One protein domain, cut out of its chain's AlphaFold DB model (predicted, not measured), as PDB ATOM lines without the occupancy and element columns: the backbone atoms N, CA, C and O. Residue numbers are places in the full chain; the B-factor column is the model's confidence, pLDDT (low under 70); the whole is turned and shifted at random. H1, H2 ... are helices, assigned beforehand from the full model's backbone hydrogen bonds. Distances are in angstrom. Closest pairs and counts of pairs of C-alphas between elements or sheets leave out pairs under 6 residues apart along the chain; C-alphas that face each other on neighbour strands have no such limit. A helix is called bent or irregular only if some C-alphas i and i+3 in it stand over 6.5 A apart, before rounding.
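Overview. This is residues 6 to 85 of the 91 residues of the protein "Small integral membrane protein" of Mammaliicoccus sciuri (UniProt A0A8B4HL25). Two long helices, H2 and H4, lie side by side and run opposite ways, and a third, H3, stands about perpendicular to both and makes a corner at one end of the pair, where residues 38 to 45 stick out. At the other end of the pair lie the short H1 and a long winding tail, residues 69 to 85, with no named element. The printed part has 80 residues with four named helices, in the order H1, H2, H3, H4, and no named strand; the class is all helix. The whole is loose, with a radius of gyration of the C-alphas of 15.6 A, and elongated, with spans of 45 by 25 by 17 A.

Along the chain. H1 is residues 6 to 9, beginning with C-alpha 6 at (216.282, 218.449, 274.448). H2, the longest helix by residues, is residues 12 to 30 and measures 27.4 A from first to last C-alpha. It is neither bent nor irregular, but only just: C-alphas 22 and 25 are 6.3 A apart. H3 is residues 40 to 51, 16.9 A long, with C-alpha 40 at (210.576, 250.175, 271.687). H4 is residues 54 to 68, 21.0 A long, and ends with C-alpha 68 at (208.327, 222.013, 264.604).

Arrangement. H1 and H2 are close but not clearly touching; their closest C-alphas, those of Arg 8 and Phe 14, are 5.9 A apart. H2 and H4 touch, with 18 pairs of C-alphas within 8 A, the closest being those of Ser 21 and Ser 63 at 5.2 A. Their lines stand at a shallow tilt of 27 degrees, opposite ways. H2 and H3 are close but not clearly touching, about perpendicular at 80 degrees, with the C-alphas of Ile 26 and Thr 50 closest at 6.9 A. H3 and H4 only just touch, with 3 pairs of C-alphas within 8 A, and touch only at the corner by their link. H3 touches H4 with residues 50 to 51 alone, and H4 touches H3 with residues 56 to 57 alone; the closest C-alphas are those of Thr 50 and Val 56, 6.0 A apart, and the lines are about perpendicular at 87 degrees. H1 is apart from H3 and from H4. In H3 and H4 every O i to N i+4 pair is within hydrogen-bond range, in H2 13 of 15 are, and H1 is too short for such a pair.

Size, cuts and confidence. The two C-alphas farthest apart, those of Ser 41 and Lys 80, are 45.9 A apart, while those of Lys 6 and Tyr 85 are 8.8 A apart. The links H1 to H2 and H3 to H4 are tight, and H2 to H3 is short, with 9 residues. Residues 38 to 45, of which 40 to 45 belong to H3, stand free. The printed part has no cut. The mean pLDDT of the printed part is 92.1, and no printed residue is under 70.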
ATOM      1  N   LYS A   6     215.009 218.327 273.725       88.75
ATOM      2  CA  LYS A   6     216.282 218.449 274.448       88.75
ATOM      3  C   LYS A   6     217.436 218.699 273.478       88.75
ATOM      4  O   LYS A   6     218.250 219.581 273.716       88.75
ATOM      5  N   VAL A   7     217.458 217.972 272.364       92.19
ATOM      6  CA  VAL A   7     218.474 218.147 271.321       92.19
ATOM      7  C   VAL A   7     218.247 219.430 270.533       92.19
ATOM      8  O   VAL A   7     219.194 220.180 270.318       92.19
ATOM      9  N   ARG A   8     216.998 219.722 270.148       91.25
ATOM     10  CA  ARG A   8     216.672 220.920 269.355       91.25
ATOM     11  C   ARG A   8     217.052 222.219 270.073       91.25
ATOM     12  O   ARG A   8     217.677 223.079 269.468       91.25
ATOM     13  N   LYS A   9     216.777 222.334 271.379       92.69
ATOM     14  CA  LYS A   9     217.141 223.510 272.196       92.69
ATOM     15  C   LYS A   9     218.650 223.765 272.275       92.69
ATOM     16  O   LYS A   9     219.046 224.913 272.456       92.69
ATOM     17  N   ASN A  10     219.470 222.723 272.117       92.50
ATOM     18  CA  ASN A  10     220.932 222.828 272.098       92.50
ATOM     19  C   ASN A  10     221.480 223.296 270.735       92.50
ATOM     20  O   ASN A  10     222.688 223.475 270.600       92.50
ATOM     21  N   ASN A  11     220.623 223.485 269.725       92.62
ATOM     22  CA  ASN A  11     221.001 224.006 268.418       92.62
ATOM     23  C   ASN A  11     220.533 225.473 268.263       92.62
ATOM     24  O   ASN A  11     219.326 225.722 268.294       92.62
ATOM     25  N   PRO A  12     221.434 226.447 268.033       92.44
ATOM     26  CA  PRO A  12     221.060 227.842 267.781       92.44
ATOM     27  C   PRO A  12     220.061 228.028 266.629       92.44
ATOM     28  O   PRO A  12     219.173 228.876 266.716       92.44
ATOM     29  N   TYR A  13     220.148 227.206 265.576       93.62
ATOM     30  CA  TYR A  13     219.252 227.292 264.418       93.62
ATOM     31  C   TYR A  13     217.791 227.015 264.771       93.62
ATOM     32  O   TYR A  13     216.902 227.609 264.167       93.62
ATOM     33  N   PHE A  14     217.531 226.181 265.782       93.94
ATOM     34  CA  PHE A  14     216.172 225.946 266.265       93.94
ATOM     35  C   PHE A  14     215.543 227.242 266.788       93.94
ATOM     36  O   PHE A  14     214.407 227.564 266.449       93.94
ATOM     37  N   TRP A  15     216.291 228.030 267.562       95.69
ATOM     38  CA  TRP A  15     215.799 229.296 268.105       95.69
ATOM     39  C   TRP A  15     215.603 230.358 267.026       95.69
ATOM     40  O   TRP A  15     214.606 231.074 267.065       95.69
ATOM     41  N   ILE A  16     216.497 230.416 266.034       95.88
ATOM     42  CA  ILE A  16     216.330 231.287 264.861       95.88
ATOM     43  C   ILE A  16     215.047 230.917 264.113       95.88
ATOM     44  O   ILE A  16     214.245 231.790 263.793       95.88
ATOM     45  N   GLN A  17     214.814 229.626 263.878       95.88
ATOM     46  CA  GLN A  17     213.629 229.145 263.176       95.88
ATOM     47  C   GLN A  17     212.335 229.465 263.935       95.88
ATOM     48  O   GLN A  17     211.364 229.898 263.319       95.88
ATOM     49  N   ILE A  18     212.319 229.308 265.264       96.75
ATOM     50  CA  ILE A  18     211.174 229.688 266.108       96.75
ATOM     51  C   ILE A  18     210.955 231.204 266.107       96.75
ATOM     52  O   ILE A  18     209.820 231.661 266.013       96.75
ATOM     53  N   ALA A  19     212.020 232.006 266.171       95.50
ATOM     54  CA  ALA A  19     211.892 233.457 266.093       95.50
ATOM     55  C   ALA A  19     211.304 233.892 264.741       95.50
ATOM     56  O   ALA A  19     210.360 234.680 264.699       95.50
ATOM     57  N   LEU A  20     211.805 233.338 263.635       95.50
ATOM     58  CA  LEU A  20     211.300 233.636 262.295       95.50
ATOM     59  C   LEU A  20     209.855 233.173 262.104       95.50
ATOM     60  O   LEU A  20     209.057 233.914 261.534       95.50
ATOM     61  N   SER A  21     209.493 231.992 262.611       96.56
ATOM     62  CA  SER A  21     208.129 231.480 262.473       96.56
ATOM     63  C   SER A  21     207.099 232.339 263.210       96.56
ATOM     64  O   SER A  21     205.949 232.378 262.783       96.56
ATOM     65  N   VAL A  22     207.505 233.083 264.241       95.88
ATOM     66  CA  VAL A  22     206.663 234.080 264.916       95.88
ATOM     67  C   VAL A  22     206.689 235.431 264.196       95.88
ATOM     68  O   VAL A  22     205.636 235.995 263.910       95.88
ATOM     69  N   LEU A  23     207.874 235.966 263.893       93.69
ATOM     70  CA  LEU A  23     208.022 237.341 263.404       93.69
ATOM     71  C   LEU A  23     207.537 237.529 261.962       93.69
ATOM     72  O   LEU A  23     206.903 238.538 261.659       93.69
ATOM     73  N   VAL A  24     207.806 236.567 261.076       94.31
ATOM     74  CA  VAL A  24     207.451 236.662 259.650       94.31
ATOM     75  C   VAL A  24     205.938 236.788 259.422       94.31
ATOM     76  O   VAL A  24     205.547 237.725 258.727       94.31
ATOM     77  N   PRO A  25     205.055 235.936 259.984       95.62
ATOM     78  CA  PRO A  25     203.615 236.081 259.766       95.62
ATOM     79  C   PRO A  25     203.043 237.375 260.359       95.62
ATOM     80  O   PRO A  25     202.147 237.962 259.757       95.62
ATOM     81  N   ILE A  26     203.576 237.858 261.488       95.00
ATOM     82  CA  ILE A  26     203.190 239.157 262.067       95.00
ATOM     83  C   ILE A  26     203.564 240.288 261.104       95.00
ATOM     84  O   ILE A  26     202.720 241.120 260.766       95.00
ATOM     85  N   GLY A  27     204.817 240.299 260.641       93.38
ATOM     86  CA  GLY A  27     205.318 241.314 259.718       93.38
ATOM     87  C   GLY A  27     204.561 241.316 258.393       93.38
ATOM     88  O   GLY A  27     204.111 242.367 257.947       93.38
ATOM     89  N   ALA A  28     204.327 240.135 257.817       94.31
ATOM     90  CA  ALA A  28     203.569 239.975 256.583       94.31
ATOM     91  C   ALA A  28     202.115 240.448 256.722       94.31
ATOM     92  O   ALA A  28     201.608 241.128 255.835       94.31
ATOM     93  N   TYR A  29     201.449 240.125 257.835       94.94
ATOM     94  CA  TYR A  29     200.053 240.507 258.044       94.94
ATOM     95  C   TYR A  29     199.871 242.017 258.224       94.94
ATOM     96  O   TYR A  29     198.944 242.601 257.668       94.94
ATOM     97  N   PHE A  30     200.746 242.658 259.002       93.94
ATOM     98  CA  PHE A  30     200.658 244.095 259.270       93.94
ATOM     99  C   PHE A  30     201.409 244.964 258.251       93.94
ATOM    100  O   PHE A  30     201.364 246.186 258.368       93.94
ATOM    101  N   GLY A  31     202.093 244.360 257.272       92.56
ATOM    102  CA  GLY A  31     202.917 245.076 256.296       92.56
ATOM    103  C   GLY A  31     204.141 245.761 256.912       92.56
ATOM    104  O   GLY A  31     204.608 246.758 256.373       92.56
ATOM    105  N   ILE A  32     204.638 245.252 258.044       90.62
ATOM    106  CA  ILE A  32     205.752 245.846 258.789       90.62
ATOM    107  C   ILE A  32     207.066 245.511 258.085       90.62
ATOM    108  O   ILE A  32     207.408 244.343 257.889       90.62
ATOM    109  N   GLN A  33     207.831 246.544 257.764       87.00
ATOM    110  CA  GLN A  33     209.196 246.451 257.275       87.00
ATOM    111  C   GLN A  33     210.192 246.569 258.431       87.00
ATOM    112  O   GLN A  33     209.893 247.106 259.497       87.00
ATOM    113  N   ALA A  34     211.428 246.107 258.216       79.50
ATOM    114  CA  ALA A  34     212.482 246.205 259.230       79.50
ATOM    115  C   ALA A  34     212.722 247.655 259.695       79.50
ATOM    116  O   ALA A  34     213.003 247.892 260.865       79.50
ATOM    117  N   GLN A  35     212.549 248.623 258.790       85.44
ATOM    118  CA  GLN A  35     212.685 250.052 259.078       85.44
ATOM    119  C   GLN A  35     211.542 250.640 259.919       85.44
ATOM    120  O   GLN A  35     211.700 251.720 260.486       85.44
ATOM    121  N   ASP A  36     210.417 249.937 260.049       83.94
ATOM    122  CA  ASP A  36     209.284 250.408 260.845       83.94
ATOM    123  C   ASP A  36     209.490 250.109 262.338       83.94
ATOM    124  O   ASP A  36     209.003 250.844 263.197       83.94
ATOM    125  N   ILE A  37     210.256 249.065 262.683       87.25
ATOM    126  CA  ILE A  37     210.551 248.686 264.074       87.25
ATOM    127  C   ILE A  37     211.861 249.338 264.543       87.25
ATOM    128  O   ILE A  37     212.860 248.675 264.807       87.25
ATOM    129  N   THR A  38     211.859 250.665 264.657       91.88
ATOM    130  CA  THR A  38     213.028 251.448 265.111       91.88
ATOM    131  C   THR A  38     212.932 251.915 266.562       91.88
ATOM    132  O   THR A  38     213.921 252.374 267.130       91.88
ATOM    133  N   THR A  39     211.761 251.782 267.196       92.94
ATOM    134  CA  THR A  39     211.527 252.212 268.583       92.94
ATOM    135  C   THR A  39     210.895 251.109 269.428       92.94
ATOM    136  O   THR A  39     210.089 250.311 268.943       92.94
ATOM    137  N   TRP A  40     211.194 251.101 270.729       93.81
ATOM    138  CA  TRP A  40     210.576 250.175 271.687       93.81
ATOM    139  C   TRP A  40     209.059 250.365 271.809       93.81
ATOM    140  O   TRP A  40     208.328 249.395 272.001       93.81
ATOM    141  N   SER A  41     208.572 251.594 271.628       93.81
ATOM    142  CA  SER A  41     207.137 251.885 271.588       93.81
ATOM    143  C   SER A  41     206.444 251.162 270.431       93.81
ATOM    144  O   SER A  41     205.370 250.592 270.621       93.81
ATOM    145  N   MET A  42     207.075 251.120 269.252       91.31
ATOM    146  CA  MET A  42     206.537 250.389 268.103       91.31
ATOM    147  C   MET A  42     206.519 248.879 268.352       91.31
ATOM    148  O   MET A  42     205.534 248.219 268.030       91.31
ATOM    149  N   VAL A  43     207.557 248.332 268.996       91.50
ATOM    150  CA  VAL A  43     207.576 246.916 269.405       91.50
ATOM    151  C   VAL A  43     206.366 246.595 270.287       91.50
ATOM    152  O   VAL A  43     205.621 245.659 269.996       91.50
ATOM    153  N   GLY A  44     206.120 247.400 271.326       93.12
ATOM    154  CA  GLY A  44     204.968 247.219 272.213       93.12
ATOM    155  C   GLY A  44     203.630 247.308 271.474       93.12
ATOM    156  O   GLY A  44     202.754 246.465 271.668       93.12
ATOM    157  N   TYR A  45     203.493 248.276 270.567       93.12
ATOM    158  CA  TYR A  45     202.299 248.437 269.736       93.12
ATOM    159  C   TYR A  45     202.012 247.204 268.866       93.12
ATOM    160  O   TYR A  45     200.877 246.722 268.827       93.12
ATOM    161  N   VAL A  46     203.037 246.659 268.204       93.69
ATOM    162  CA  VAL A  46     202.914 245.462 267.357       93.69
ATOM    163  C   VAL A  46     202.528 244.241 268.186       93.69
ATOM    164  O   VAL A  46     201.657 243.475 267.766       93.69
ATOM    165  N   ILE A  47     203.105 244.076 269.380       94.25
ATOM    166  CA  ILE A  47     202.742 242.990 270.301       94.25
ATOM    167  C   ILE A  47     201.259 243.083 270.669       94.25
ATOM    168  O   ILE A  47     200.532 242.105 270.498       94.25
ATOM    169  N   VAL A  48     200.786 244.258 271.104       96.31
ATOM    170  CA  VAL A  48     199.378 244.463 271.482       96.31
ATOM    171  C   VAL A  48     198.445 244.182 270.302       96.31
ATOM    172  O   VAL A  48     197.454 243.467 270.462       96.31
ATOM    173  N   LYS A  49     198.769 244.679 269.102       95.44
ATOM    174  CA  LYS A  49     197.985 244.405 267.888       95.44
ATOM    175  C   LYS A  49     197.936 242.925 267.533       95.44
ATOM    176  O   LYS A  49     196.884 242.435 267.134       95.44
ATOM    177  N   THR A  50     199.058 242.228 267.683       95.44
ATOM    178  CA  THR A  50     199.162 240.791 267.417       95.44
ATOM    179  C   THR A  50     198.263 240.005 268.365       95.44
ATOM    180  O   THR A  50     197.421 239.242 267.904       95.44
ATOM    181  N   VAL A  51     198.380 240.221 269.681       96.12
ATOM    182  CA  VAL A  51     197.588 239.463 270.669       96.12
ATOM    183  C   VAL A  51     196.103 239.833 270.661       96.12
ATOM    184  O   VAL A  51     195.266 239.031 271.060       96.12
ATOM    185  N   SER A  52     195.757 241.029 270.179       97.00
ATOM    186  CA  SER A  52     194.362 241.466 270.034       97.00
ATOM    187  C   SER A  52     193.689 240.928 268.767       97.00
ATOM    188  O   SER A  52     192.492 241.134 268.583       97.00
ATOM    189  N   ASN A  53     194.433 240.262 267.876       97.50
ATOM    190  CA  ASN A  53     193.913 239.747 266.616       97.50
ATOM    191  C   ASN A  53     193.986 238.205 266.577       97.50
ATOM    192  O   ASN A  53     195.056 237.645 266.320       97.50
ATOM    193  N   PRO A  54     192.858 237.494 266.774       96.62
ATOM    194  CA  PRO A  54     192.851 236.032 266.832       96.62
ATOM    195  C   PRO A  54     193.290 235.374 265.519       96.62
ATOM    196  O   PRO A  54     193.876 234.293 265.543       96.62
ATOM    197  N   TYR A  55     193.069 236.029 264.375       97.31
ATOM    198  CA  TYR A  55     193.536 235.524 263.087       97.31
ATOM    199  C   TYR A  55     195.068 235.542 262.999       97.31
ATOM    200  O   TYR A  55     195.665 234.560 262.571       97.31
ATOM    201  N   VAL A  56     195.724 236.609 263.469       96.69
ATOM    202  CA  VAL A  56     197.200 236.684 263.487       96.69
ATOM    203  C   VAL A  56     197.791 235.675 264.464       96.69
ATOM    204  O   VAL A  56     198.800 235.039 264.169       96.69
ATOM    205  N   ILE A  57     197.144 235.463 265.612       97.56
ATOM    206  CA  ILE A  57     197.545 234.391 266.530       97.56
ATOM    207  C   ILE A  57     197.492 233.039 265.809       97.56
ATOM    208  O   ILE A  57     198.440 232.260 265.894       97.56
ATOM    209  N   PHE A  58     196.421 232.769 265.062       97.62
ATOM    210  CA  PHE A  58     196.288 231.523 264.316       97.62
ATOM    211  C   PHE A  58     197.387 231.352 263.256       97.62
ATOM    212  O   PHE A  58     197.980 230.277 263.168       97.62
ATOM    213  N   THR A  59     197.728 232.398 262.498       97.44
ATOM    214  CA  THR A  59     198.804 232.311 261.494       97.44
ATOM    215  C   THR A  59     200.172 232.064 262.130       97.44
ATOM    216  O   THR A  59     200.947 231.253 261.615       97.44
ATOM    217  N   VAL A  60     200.455 232.684 263.280       97.56
ATOM    218  CA  VAL A  60     201.663 232.411 264.074       97.56
ATOM    219  C   VAL A  60     201.693 230.952 264.532       97.56
ATOM    220  O   VAL A  60     202.707 230.280 264.351       97.56
ATOM    221  N   LEU A  61     200.591 230.427 265.074       97.25
ATOM    222  CA  LEU A  61     200.518 229.035 265.534       97.25
ATOM    223  C   LEU A  61     200.761 228.035 264.398       97.25
ATOM    224  O   LEU A  61     201.530 227.093 264.581       97.25
ATOM    225  N   VAL A  62     200.165 228.256 263.223       96.69
ATOM    226  CA  VAL A  62     200.390 227.419 262.029       96.69
ATOM    227  C   VAL A  62     201.854 227.474 261.589       96.69
ATOM    228  O   VAL A  62     202.456 226.443 261.292       96.69
ATOM    229  N   SER A  63     202.457 228.661 261.584       97.25
ATOM    230  CA  SER A  63     203.866 228.842 261.227       97.25
ATOM    231  C   SER A  63     204.804 228.120 262.205       97.25
ATOM    232  O   SER A  63     205.712 227.398 261.788       97.25
ATOM    233  N   VAL A  64     204.552 228.235 263.512       96.50
ATOM    234  CA  VAL A  64     205.313 227.524 264.552       96.50
ATOM    235  C   VAL A  64     205.130 226.012 264.424       96.50
ATOM    236  O   VAL A  64     206.102 225.269 264.517       96.50
ATOM    237  N   PHE A  65     203.910 225.546 264.164       93.75
ATOM    238  CA  PHE A  65     203.622 224.132 263.931       93.75
ATOM    239  C   PHE A  65     204.438 223.578 262.755       93.75
ATOM    240  O   PHE A  65     205.123 222.566 262.907       93.75
ATOM    241  N   ASN A  66     204.465 224.295 261.629       93.31
ATOM    242  CA  ASN A  66     205.284 223.938 260.467       93.31
ATOM    243  C   ASN A  66     206.786 223.936 260.783       93.31
ATOM    244  O   ASN A  66     207.514 223.087 260.283       93.31
ATOM    245  N   ALA A  67     207.258 224.853 261.631       93.62
ATOM    246  CA  ALA A  67     208.656 224.881 262.057       93.62
ATOM    247  C   ALA A  67     209.044 223.694 262.960       93.62
ATOM    248  O   ALA A  67     210.215 223.318 263.035       93.62
ATOM    249  N   LEU A  68     208.080 223.113 263.676       90.88
ATOM    250  CA  LEU A  68     208.327 222.013 264.604       90.88
ATOM    251  C   LEU A  68     208.253 220.638 263.938       90.88
ATOM    252  O   LEU A  68     208.964 219.728 264.372       90.88
ATOM    253  N   ILE A  69     207.428 220.476 262.911       90.06
ATOM    254  CA  ILE A  69     207.178 219.171 262.296       90.06
ATOM    255  C   ILE A  69     208.303 218.761 261.360       90.06
ATOM    256  O   ILE A  69     208.807 219.556 260.572       90.06
ATOM    257  N   ASP A  70     208.653 217.481 261.440       85.69
ATOM    258  CA  ASP A  70     209.519 216.819 260.480       85.69
ATOM    259  C   ASP A  70     208.660 216.050 259.454       85.69
ATOM    260  O   ASP A  70     208.139 214.978 259.782       85.69
ATOM    261  N   PRO A  71     208.504 216.553 258.213       83.62
ATOM    262  CA  PRO A  71     207.699 215.894 257.184       83.62
ATOM    263  C   PRO A  71     208.341 214.608 256.638       83.62
ATOM    264  O   PRO A  71     207.767 213.968 255.761       83.62
ATOM    265  N   THR A  72     209.527 214.217 257.122       85.38
ATOM    266  CA  THR A  72     210.198 212.960 256.744       85.38
ATOM    267  C   THR A  72     209.854 211.791 257.669       85.38
ATOM    268  O   THR A  72     210.351 210.676 257.489       85.38
ATOM    269  N   THR A  73     208.992 212.027 258.657       85.62
ATOM    270  CA  THR A  73     208.569 211.034 259.645       85.62
ATOM    271  C   THR A  73     207.082 210.731 259.525       85.62
ATOM    272  O   THR A  73     206.288 211.562 259.091       85.62
ATOM    273  N   ASP A  74     206.700 209.515 259.914       81.88
ATOM    274  CA  ASP A  74     205.295 209.128 259.985       81.88
ATOM    275  C   ASP A  74     204.662 209.702 261.266       81.88
ATOM    276  O   ASP A  74     204.888 209.211 262.379       81.88
ATOM    277  N   GLY A  75     203.909 210.793 261.106       82.44
ATOM    278  CA  GLY A  75     203.189 211.489 262.173       82.44
ATOM    279  C   GLY A  75     203.965 212.627 262.849       82.44
ATOM    280  O   GLY A  75     204.972 213.125 262.366       82.44
ATOM    281  N   PHE A  76     203.470 213.078 264.005       82.50
ATOM    282  CA  PHE A  76     204.056 214.198 264.760       82.50
ATOM    283  C   PHE A  76     205.220 213.743 265.658       82.50
ATOM    284  O   PHE A  76     205.154 213.866 266.886       82.50
ATOM    285  N   THR A  77     206.261 213.141 265.092       86.00
ATOM    286  CA  THR A  77     207.383 212.570 265.853       86.00
ATOM    287  C   THR A  77     208.712 212.888 265.194       86.00
ATOM    288  O   THR A  77     208.775 213.067 263.996       86.00
ATOM    289  N   ASP A  78     209.794 212.920 265.957       85.88
ATOM    290  CA  ASP A  78     211.123 212.810 265.366       85.88
ATOM    291  C   ASP A  78     211.408 211.342 265.008       85.88
ATOM    292  O   ASP A  78     210.804 210.410 265.559       85.88
ATOM    293  N   SER A  79     212.358 211.116 264.096       87.69
ATOM    294  CA  SER A  79     212.790 209.762 263.742       87.69
ATOM    295  C   SER A  79     213.345 209.010 264.959       87.69
ATOM    296  O   SER A  79     213.960 209.597 265.853       87.69
ATOM    297  N   LYS A  80     213.226 207.675 264.970       87.56
ATOM    298  CA  LYS A  80     213.785 206.828 266.046       87.56
ATOM    299  C   LYS A  80     215.268 207.109 266.307       87.56
ATOM    300  O   LYS A  80     215.718 207.019 267.441       87.56
ATOM    301  N   LYS A  81     216.015 207.470 265.261       86.62
ATOM    302  CA  LYS A  81     217.432 207.834 265.343       86.62
ATOM    303  C   LYS A  81     217.636 209.210 265.985       86.62
ATOM    304  O   LYS A  81     218.502 209.352 266.834       86.62
ATOM    305  N   ALA A  82     216.823 210.206 265.634       85.44
ATOM    306  CA  ALA A  82     216.869 211.522 266.273       85.44
ATOM    307  C   ALA A  82     216.514 211.463 267.770       85.44
ATOM    308  O   ALA A  82     217.065 212.206 268.584       85.44
ATOM    309  N   MET A  83     215.656 210.519 268.152       87.81
ATOM    310  CA  MET A  83     215.295 210.270 269.547       87.81
ATOM    311  C   MET A  83     216.441 209.701 270.401       87.81
ATOM    312  O   MET A  83     216.391 209.846 271.618       87.81
ATOM    313  N   THR A  84     217.483 209.093 269.813       91.06
ATOM    314  CA  THR A  84     218.637 208.582 270.586       91.06
ATOM    315  C   THR A  84     219.696 209.645 270.871       91.06
ATOM    316  O   THR A  84     220.615 209.410 271.657       91.06
ATOM    317  N   TYR A  85     219.589 210.823 270.257       90.19
ATOM    318  CA  TYR A  85     220.570 211.883 270.432       90.19
ATOM    319  C   TYR A  85     220.445 212.580 271.786       90.19
ATOM    320  O   TYR A  85     219.355 212.890 272.270       90.19
TER     321      TYR A  85